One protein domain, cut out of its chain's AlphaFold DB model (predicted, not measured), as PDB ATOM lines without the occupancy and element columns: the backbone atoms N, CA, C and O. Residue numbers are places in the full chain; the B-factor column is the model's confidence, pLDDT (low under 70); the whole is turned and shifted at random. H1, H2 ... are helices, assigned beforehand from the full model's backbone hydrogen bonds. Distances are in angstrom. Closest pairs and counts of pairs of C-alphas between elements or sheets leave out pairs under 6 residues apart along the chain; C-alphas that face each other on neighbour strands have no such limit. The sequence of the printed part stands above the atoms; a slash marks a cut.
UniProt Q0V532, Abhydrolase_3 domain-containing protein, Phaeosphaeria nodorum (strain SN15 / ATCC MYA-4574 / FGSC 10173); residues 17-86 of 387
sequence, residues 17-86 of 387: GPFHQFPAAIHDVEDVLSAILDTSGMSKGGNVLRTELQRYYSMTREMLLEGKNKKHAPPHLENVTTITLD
ATOM      1  N   GLY A  17     170.946 202.358 123.353       78.81
ATOM      2  CA  GLY A  17     171.704 203.136 122.375       78.81
ATOM      3  C   GLY A  17     171.931 202.358 121.069       78.81
ATOM      4  O   GLY A  17     171.889 201.127 121.072       78.81
ATOM      5  N   PRO A  18     172.196 203.049 119.946       79.94
ATOM      6  CA  PRO A  18     172.353 204.504 119.815       79.94
ATOM      7  C   PRO A  18     171.033 205.282 119.703       79.94
ATOM      8  O   PRO A  18     171.041 206.502 119.837       79.94
ATOM      9  N   PHE A  19     169.911 204.599 119.450       81.06
ATOM     10  CA  PHE A  19     168.614 205.241 119.198       81.06
ATOM     11  C   PHE A  19     168.104 206.025 120.407       81.06
ATOM     12  O   PHE A  19     167.498 207.085 120.259       81.06
ATOM     13  N   HIS A  20     168.403 205.526 121.605       84.31
ATOM     14  CA  HIS A  20     168.095 206.192 122.856       84.31
ATOM     15  C   HIS A  20     169.360 206.297 123.703       84.31
ATOM     16  O   HIS A  20     169.863 205.313 124.247       84.31
ATOM     17  N   GLN A  21     169.899 207.509 123.762       85.06
ATOM     18  CA  GLN A  21     171.105 207.815 124.521       85.06
ATOM     19  C   GLN A  21     170.811 207.918 126.018       85.06
ATOM     20  O   GLN A  21     169.657 208.014 126.448       85.06
ATOM     21  N   PHE A  22     171.876 207.922 126.814       85.31
ATOM     22  CA  PHE A  22     171.794 208.259 128.229       85.31
ATOM     23  C   PHE A  22     171.007 209.575 128.443       85.31
ATOM     24  O   PHE A  22     171.252 210.531 127.699       85.31
ATOM     25  N   PRO A  23     170.103 209.656 129.443       90.12
ATOM     26  CA  PRO A  23     169.781 208.647 130.468       90.12
ATOM     27  C   PRO A  23     168.489 207.838 130.212       90.12
ATOM     28  O   PRO A  23     167.844 207.396 131.157       90.12
ATOM     29  N   ALA A  24     168.089 207.602 128.954       90.00
ATOM     30  CA  ALA A  24     166.810 206.948 128.629       90.00
ATOM     31  C   ALA A  24     166.572 205.605 129.350       90.00
ATOM     32  O   ALA A  24     165.476 205.370 129.848       90.00
ATOM     33  N   ALA A  25     167.603 204.761 129.454       93.06
ATOM     34  CA  ALA A  25     167.495 203.470 130.127       93.06
ATOM     35  C   ALA A  25     167.219 203.594 131.637       93.06
ATOM     36  O   ALA A  25     166.536 202.744 132.197       93.06
ATOM     37  N   ILE A  26     167.732 204.644 132.292       93.88
ATOM     38  CA  ILE A  26     167.469 204.909 133.716       93.88
ATOM     39  C   ILE A  26     166.008 205.319 133.885       93.88
ATOM     40  O   ILE A  26     165.313 204.720 134.698       93.88
ATOM     41  N   HIS A  27     165.528 206.245 133.047       92.88
ATOM     42  CA  HIS A  27     164.130 206.678 133.057       92.88
ATOM     43  C   HIS A  27     163.147 205.519 132.843       92.88
ATOM     44  O   HIS A  27     162.138 205.443 133.528       92.88
ATOM     45  N   ASP A  28     163.451 204.577 131.946       95.62
ATOM     46  CA  ASP A  28     162.568 203.423 131.725       95.62
ATOM     47  C   ASP A  28     162.460 202.519 132.958       95.62
ATOM     48  O   ASP A  28     161.396 201.973 133.245       95.62
ATOM     49  N   VAL A  29     163.560 202.341 133.696       97.06
ATOM     50  CA  VAL A  29     163.541 201.551 134.933       97.06
ATOM     51  C   VAL A  29     162.876 202.334 136.068       97.06
ATOM     52  O   VAL A  29     162.161 201.728 136.863       97.06
ATOM     53  N   GLU A  30     163.025 203.658 136.109       95.31
ATOM     54  CA  GLU A  30     162.294 204.539 137.028       95.31
ATOM     55  C   GLU A  30     160.779 204.501 136.788       95.31
ATOM     56  O   GLU A  30     160.020 204.371 137.748       95.31
ATOM     57  N   ASP A  31     160.325 204.512 135.532       95.00
ATOM     58  CA  ASP A  31     158.907 204.381 135.175       95.00
ATOM     59  C   ASP A  31     158.330 203.040 135.659       95.00
ATOM     60  O   ASP A  31     157.237 202.985 136.237       95.00
ATOM     61  N   VAL A  32     159.080 201.945 135.484       96.56
ATOM     62  CA  VAL A  32     158.689 200.621 135.995       96.56
ATOM     63  C   VAL A  32     158.684 200.598 137.522       96.56
ATOM     64  O   VAL A  32     157.741 200.083 138.122       96.56
ATOM     65  N   LEU A  33     159.704 201.166 138.169       96.12
ATOM     66  CA  LEU A  33     159.781 201.239 139.626       96.12
ATOM     67  C   LEU A  33     158.612 202.050 140.202       96.12
ATOM     68  O   LEU A  33     157.976 201.610 141.156       96.12
ATOM     69  N   SER A  34     158.271 203.176 139.579       94.62
ATOM     70  CA  SER A  34     157.102 203.989 139.922       94.62
ATOM     71  C   SER A  34     155.802 203.181 139.819       94.62
ATOM     72  O   SER A  34     155.006 203.160 140.759       94.62
ATOM     73  N   ALA A  35     155.616 202.412 138.740       94.94
ATOM     74  CA  ALA A  35     154.454 201.535 138.576       94.94
ATOM     75  C   ALA A  35     154.372 200.427 139.648       94.94
ATOM     76  O   ALA A  35     153.277 200.093 140.116       94.94
ATOM     77  N   ILE A  36     155.515 199.865 140.062       94.69
ATOM     78  CA  ILE A  36     155.596 198.887 141.160       94.69
ATOM     79  C   ILE A  36     155.161 199.541 142.478       94.69
ATOM     80  O   ILE A  36     154.317 198.988 143.192       94.69
ATOM     81  N   LEU A  37     155.708 200.723 142.779       92.00
ATOM     82  CA  LEU A  37     155.476 201.463 144.021       92.00
ATOM     83  C   LEU A  37     154.064 202.057 144.128       92.00
ATOM     84  O   LEU A  37     153.590 202.270 145.245       92.00
ATOM     85  N   ASP A  38     153.361 202.272 143.013       90.06
ATOM     86  CA  ASP A  38     151.953 202.683 143.006       90.06
ATOM     87  C   ASP A  38     151.030 201.548 143.477       90.06
ATOM     88  O   ASP A  38     150.338 200.906 142.690       90.06
ATOM     89  N   THR A  39     150.978 201.311 144.786       86.19
ATOM     90  CA  THR A  39     150.128 200.282 145.403       86.19
ATOM     91  C   THR A  39     148.642 200.452 145.115       86.19
ATOM     92  O   THR A  39     147.904 199.476 145.208       86.19
ATOM     93  N   SER A  40     148.203 201.671 144.792       82.44
ATOM     94  CA  SER A  40     146.802 201.959 144.480       82.44
ATOM     95  C   SER A  40     146.411 201.515 143.070       82.44
ATOM     96  O   SER A  40     145.233 201.295 142.809       82.44
ATOM     97  N   GLY A  41     147.388 201.380 142.166       81.19
ATOM     98  CA  GLY A  41     147.149 201.110 140.751       81.19
ATOM     99  C   GLY A  41     146.341 202.207 140.054       81.19
ATOM    100  O   GLY A  41     145.712 201.933 139.034       81.19
ATOM    101  N   MET A  42     146.324 203.422 140.611       85.38
ATOM    102  CA  MET A  42     145.593 204.570 140.067       85.38
ATOM    103  C   MET A  42     146.349 205.240 138.921       85.38
ATOM    104  O   MET A  42     145.738 205.847 138.042       85.38
ATOM    105  N   SER A  43     147.682 205.154 138.918       89.88
ATOM    106  CA  SER A  43     148.477 205.621 137.789       89.88
ATOM    107  C   SER A  43     148.282 204.695 136.591       89.88
ATOM    108  O   SER A  43     148.089 203.486 136.734       89.88
ATOM    109  N   LYS A  44     148.413 205.243 135.379       92.69
ATOM    110  CA  LYS A  44     148.352 204.446 134.147       92.69
ATOM    111  C   LYS A  44     149.364 203.290 134.166       92.69
ATOM    112  O   LYS A  44     149.014 202.174 133.797       92.69
ATOM    113  N   GLY A  45     150.598 203.549 134.608       91.56
ATOM    114  CA  GLY A  45     151.646 202.530 134.701       91.56
ATOM    115  C   GLY A  45     151.332 201.460 135.748       91.56
ATOM    116  O   GLY A  45     151.400 200.270 135.449       91.56
ATOM    117  N   GLY A  46     150.933 201.877 136.954       90.38
ATOM    118  CA  GLY A  46     150.579 200.972 138.048       90.38
ATOM    119  C   GLY A  46     149.361 200.098 137.741       90.38
ATOM    120  O   GLY A  46     149.357 198.926 138.129       90.38
ATOM    121  N   ASN A  47     148.376 200.639 137.016       92.06
ATOM    122  CA  ASN A  47     147.215 199.902 136.522       92.06
ATOM    123  C   ASN A  47     147.624 198.836 135.499       92.06
ATOM    124  O   ASN A  47     147.399 197.652 135.733       92.06
ATOM    125  N   VAL A  48     148.289 199.243 134.409       94.62
ATOM    126  CA  VAL A  48     148.708 198.332 133.330       94.62
ATOM    127  C   VAL A  48     149.570 197.196 133.875       94.62
ATOM    128  O   VAL A  48     149.333 196.038 133.544       94.62
ATOM    129  N   LEU A  49     150.536 197.506 134.747       93.88
ATOM    130  CA  LEU A  49     151.410 196.496 135.341       93.88
ATOM    131  C   LEU A  49     150.613 195.427 136.102       93.88
ATOM    132  O   LEU A  49     150.848 194.237 135.911       93.88
ATOM    133  N   ARG A  50     149.675 195.834 136.961       92.75
ATOM    134  CA  ARG A  50     148.891 194.902 137.786       92.75
ATOM    135  C   ARG A  50     147.916 194.084 136.950       92.75
ATOM    136  O   ARG A  50     147.851 192.870 137.137       92.75
ATOM    137  N   THR A  51     147.238 194.717 135.996       92.31
ATOM    138  CA  THR A  51     146.329 194.043 135.061       92.31
ATOM    139  C   THR A  51     147.063 192.979 134.248       92.31
ATOM    140  O   THR A  51     146.632 191.829 134.209       92.31
ATOM    141  N   GLU A  52     148.213 193.312 133.655       93.56
ATOM    142  CA  GLU A  52     148.966 192.364 132.826       93.56
ATOM    143  C   GLU A  52     149.616 191.242 133.644       93.56
ATOM    144  O   GLU A  52     149.651 190.096 133.191       93.56
ATOM    145  N   LEU A  53     150.079 191.530 134.867       92.94
ATOM    146  CA  LEU A  53     150.559 190.496 135.787       92.94
ATOM    147  C   LEU A  53     149.445 189.515 136.156       92.94
ATOM    148  O   LEU A  53     149.661 188.304 136.094       92.94
ATOM    149  N   GLN A  54     148.258 190.022 136.494       92.94
ATOM    150  CA  GLN A  54     147.102 189.183 136.792       92.94
ATOM    151  C   GLN A  54     146.685 188.359 135.569       92.94
ATOM    152  O   GLN A  54     146.484 187.154 135.690       92.94
ATOM    153  N   ARG A  55     146.628 188.972 134.380       93.81
ATOM    154  CA  ARG A  55     146.307 188.286 133.121       93.81
ATOM    155  C   ARG A  55     147.290 187.151 132.824       93.81
ATOM    156  O   ARG A  55     146.867 186.026 132.565       93.81
ATOM    157  N   TYR A  56     148.596 187.421 132.898       92.06
ATOM    158  CA  TYR A  56     149.636 186.413 132.672       92.06
ATOM    159  C   TYR A  56     149.580 185.282 133.707       92.06
ATOM    160  O   TYR A  56     149.726 184.109 133.352       92.06
ATOM    161  N   TYR A  57     149.341 185.620 134.978       90.38
ATOM    162  CA  TYR A  57     149.185 184.640 136.047       90.38
ATOM    163  C   TYR A  57     147.973 183.732 135.809       90.38
ATOM    164  O   TYR A  57     148.130 182.512 135.837       90.38
ATOM    165  N   SER A  58     146.804 184.300 135.491       91.62
ATOM    166  CA  SER A  58     145.586 183.543 135.179       91.62
ATOM    167  C   SER A  58     145.801 182.571 134.016       91.62
ATOM    168  O   SER A  58     145.532 181.380 134.168       91.62
ATOM    169  N   MET A  59     146.379 183.041 132.901       90.75
ATOM    170  CA  MET A  59     146.684 182.194 131.738       90.75
ATOM    171  C   MET A  59     147.652 181.056 132.085       90.75
ATOM    172  O   MET A  59     147.456 179.909 131.691       90.75
ATOM    173  N   THR A  60     148.714 181.360 132.840       87.88
ATOM    174  CA  THR A  60     149.717 180.359 133.237       87.88
ATOM    175  C   THR A  60     149.115 179.317 134.179       87.88
ATOM    176  O   THR A  60     149.398 178.126 134.048       87.88
ATOM    177  N   ARG A  61     148.266 179.753 135.114       88.19
ATOM    178  CA  ARG A  61     147.557 178.894 136.065       88.19
ATOM    179  C   ARG A  61     146.617 177.925 135.347       88.19
ATOM    180  O   ARG A  61     146.706 176.728 135.597       88.19
ATOM    181  N   GLU A  62     145.766 178.421 134.453       88.12
ATOM    182  CA  GLU A  62     144.844 177.606 133.647       88.12
ATOM    183  C   GLU A  62     145.609 176.547 132.843       88.12
ATOM    184  O   GLU A  62     145.381 175.346 133.000       88.12
ATOM    185  N   MET A  63     146.639 176.974 132.106       87.06
ATOM    186  CA  MET A  63     147.461 176.081 131.288       87.06
ATOM    187  C   MET A  63     148.150 174.971 132.109       87.06
ATOM    188  O   MET A  63     148.309 173.846 131.627       87.06
ATOM    189  N   LEU A  64     148.567 175.257 133.350       85.81
ATOM    190  CA  LEU A  64     149.202 174.274 134.238       85.81
ATOM    191  C   LEU A  64     148.205 173.331 134.926       85.81
ATOM    192  O   LEU A  64     148.544 172.167 135.148       85.81
ATOM    193  N   LEU A  65     147.002 173.806 135.261       84.69
ATOM    194  CA  LEU A  65     145.967 173.002 135.920       84.69
ATOM    195  C   LEU A  65     145.229 172.071 134.944       84.69
ATOM    196  O   LEU A  65     144.836 170.971 135.340       84.69
ATOM    197  N   GLU A  66     145.075 172.485 133.685       82.69
ATOM    198  CA  GLU A  66     144.383 171.726 132.631       82.69
ATOM    199  C   GLU A  66     145.329 170.867 131.778       82.69
ATOM    200  O   GLU A  66     144.921 169.890 131.146       82.69
ATOM    201  N   GLY A  67     146.621 171.201 131.763       72.69
ATOM    202  CA  GLY A  67     147.618 170.494 130.970       72.69
ATOM    203  C   GLY A  67     147.952 169.091 131.491       72.69
ATOM    204  O   GLY A  67     147.874 168.782 132.682       72.69
ATOM    205  N   LYS A  68     148.492 168.243 130.600       62.28
ATOM    206  CA  LYS A  68     149.056 166.911 130.934       62.28
ATOM    207  C   LYS A  68     150.148 166.953 132.025       62.28
ATOM    208  O   LYS A  68     150.488 165.919 132.593       62.28
ATOM    209  N   ASN A  69     150.671 168.143 132.330       58.22
ATOM    210  CA  ASN A  69     151.684 168.410 133.349       58.22
ATOM    211  C   ASN A  69     151.116 168.745 134.740       58.22
ATOM    212  O   ASN A  69     151.902 169.135 135.602       58.22
ATOM    213  N   LYS A  70     149.814 168.539 135.005       62.31
ATOM    214  CA  LYS A  70     149.172 168.780 136.317       62.31
ATOM    215  C   LYS A  70     149.971 168.248 137.519       62.31
ATOM    216  O   LYS A  70     150.008 168.883 138.565       62.31
ATOM    217  N   LYS A  71     150.694 167.128 137.359       62.72
ATOM    218  CA  LYS A  71     151.578 166.541 138.392       62.72
ATOM    219  C   LYS A  71     152.736 167.442 138.859       62.72
ATOM    220  O   LYS A  71     153.296 167.171 139.913       62.72
ATOM    221  N   HIS A  72     153.107 168.470 138.096       66.62
ATOM    222  CA  HIS A  72     154.195 169.401 138.424       66.62
ATOM    223  C   HIS A  72     153.690 170.813 138.761       66.62
ATOM    224  O   HIS A  72     154.503 171.721 138.943       66.62
ATOM    225  N   ALA A  73     152.370 171.021 138.817       70.38
ATOM    226  CA  ALA A  73     151.804 172.307 139.194       70.38
ATOM    227  C   ALA A  73     152.081 172.578 140.688       70.38
ATOM    228  O   ALA A  73     151.810 171.716 141.526       70.38
ATOM    229  N   PRO A  74     152.629 173.752 141.048       77.31
ATOM    230  CA  PRO A  74     152.786 174.131 142.445       77.31
ATOM    231  C   PRO A  74     151.440 174.104 143.196       77.31
ATOM    232  O   PRO A  74     150.469 174.660 142.681       77.31
ATOM    233  N   PRO A  75     151.369 173.562 144.431       79.00
ATOM    234  CA  PRO A  75     150.105 173.419 145.167       79.00
ATOM    235  C   PRO A  75     149.343 174.733 145.382       79.00
ATOM    236  O   PRO A  75     148.117 174.754 145.414       79.00
ATOM    237  N   HIS A  76     150.059 175.857 145.501       80.31
ATOM    238  CA  HIS A  76     149.429 177.164 145.692       80.31
ATOM    239  C   HIS A  76     148.568 177.590 144.495       80.31
ATOM    240  O   HIS A  76     147.638 178.365 144.689       80.31
ATOM    241  N   LEU A  77     148.827 177.078 143.284       82.81
ATOM    242  CA  LEU A  77     148.042 177.428 142.100       82.81
ATOM    243  C   LEU A  77     146.589 176.960 142.199       82.81
ATOM    244  O   LEU A  77     145.738 177.540 141.540       82.81
ATOM    245  N   GLU A  78     146.263 175.959 143.015       82.00
ATOM    246  CA  GLU A  78     144.868 175.535 143.182       82.00
ATOM    247  C   GLU A  78     144.040 176.630 143.867       82.00
ATOM    248  O   GLU A  78     142.960 176.976 143.387       82.00
ATOM    249  N   ASN A  79     144.603 177.248 144.909       85.25
ATOM    250  CA  ASN A  79     143.877 178.141 145.816       85.25
ATOM    251  C   ASN A  79     144.169 179.631 145.591       85.25
ATOM    252  O   ASN A  79     143.354 180.476 145.945       85.25
ATOM    253  N   VAL A  80     145.322 179.976 145.013       86.00
ATOM    254  CA  VAL A  80     145.707 181.367 144.750       86.00
ATOM    255  C   VAL A  80     145.258 181.741 143.342       86.00
ATOM    256  O   VAL A  80     145.888 181.359 142.356       86.00
ATOM    257  N   THR A  81     144.163 182.485 143.237       87.12
ATOM    258  CA  THR A  81     143.611 182.965 141.957       87.12
ATOM    259  C   THR A  81     144.088 184.367 141.595       87.12
ATOM    260  O   THR A  81     144.177 184.702 140.414       87.12
ATOM    261  N   THR A  82     144.443 185.165 142.599       87.31
ATOM    262  CA  THR A  82     144.812 186.573 142.442       87.31
ATOM    263  C   THR A  82     146.251 186.797 142.881       87.31
ATOM    264  O   THR A  82     146.660 186.324 143.943       87.31
ATOM    265  N   ILE A  83     147.019 187.539 142.083       85.44
ATOM    266  CA  ILE A  83     148.384 187.937 142.418       85.44
ATOM    267  C   ILE A  83     148.398 189.384 142.909       85.44
ATOM    268  O   ILE A  83     147.891 190.292 142.255       85.44
ATOM    269  N   THR A  84     149.002 189.612 144.073       85.62
ATOM    270  CA  THR A  84     149.222 190.961 144.604       85.62
ATOM    271  C   THR A  84     150.712 191.253 144.611       85.62
ATOM    272  O   THR A  84     151.504 190.489 145.160       85.62
ATOM    273  N   LEU A  85     151.102 192.370 143.996       90.06
ATOM    274  CA  LEU A  85     152.482 192.830 144.012       90.06
ATOM    275  C   LEU A  85     152.766 193.531 145.348       90.06
ATOM    276  O   LEU A  85     152.218 194.601 145.607       90.06
ATOM    277  N   ASP A  86     153.606 192.925 146.187       90.69
ATOM    278  CA  ASP A  86     154.061 193.493 147.462       90.69
ATOM    279  C   ASP A  86     155.364 194.287 147.254       90.69
ATOM    280  O   ASP A  86     156.446 193.693 147.225       90.69
TER     281      ASP A  86
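Overview. This is residues 17 to 86 of the 387 residues of the protein "Abhydrolase_3 domain-containing protein" of Phaeosphaeria nodorum (strain SN15 / ATCC MYA-4574 / FGSC 10173) (UniProt Q0V532). The long helix H2 and the shorter H1 meet near their ends as an open L, with the end of H1 beside the start of H2. The short H3 sits beside the far end of H2, and residues 80 to 86 fold back from it beside H2 toward the corner of the L. The printed part has 70 residues, with three named helices in the order H1, H2, H3 and no named strand; the class is all helix. The whole is only just extended, close to loose, with a radius of gyration of the C-alphas of 16.6 A, and its flat outline spans 47 by 31 by 15 A.

Along the chain. H2, residues 44 to 66, is 33.0 A long and begins at C-alpha 44 at (148.352, 204.446, 134.147). H1, residues 24 to 37, is 19.9 A long and begins at C-alpha 24 at (166.810, 206.948, 128.629). H3, residues 76 to 79, is 5.6 A long and ends at C-alpha 79 at (143.877, 178.141, 145.816).

Arrangement. H2 touches H1 with its residues 45 to 49 alone, and H1 touches H2 with residues 31 to 37 alone. Their closest C-alphas, of Ala 35 and Gly 46, are 4.0 A apart. Their lines are only just about perpendicular, at 73 degrees. H2 and H3 only just touch, with 3 pairs of C-alphas within 8 A, through residues 61 to 65 of H2 alone. Their closest C-alphas, of Arg 61 and Leu 77, are 6.2 A apart. H1 and H3 are apart. In H1 and H2 every O i to N i+4 pair is within hydrogen-bond range; H3 is too short for such a pair.

Size, cuts and confidence. The C-alphas farthest apart, of Gln 21 and Lys 71, are 47.7 A from each other. Residues 18 to 24, of which 24 belongs to H1, and residues 66 to 71, of which 66 belongs to H2, stand free. The printed part has no cut, and both links are short. The mean pLDDT of the printed part is 86.5; residues 68 to 72 are under 70.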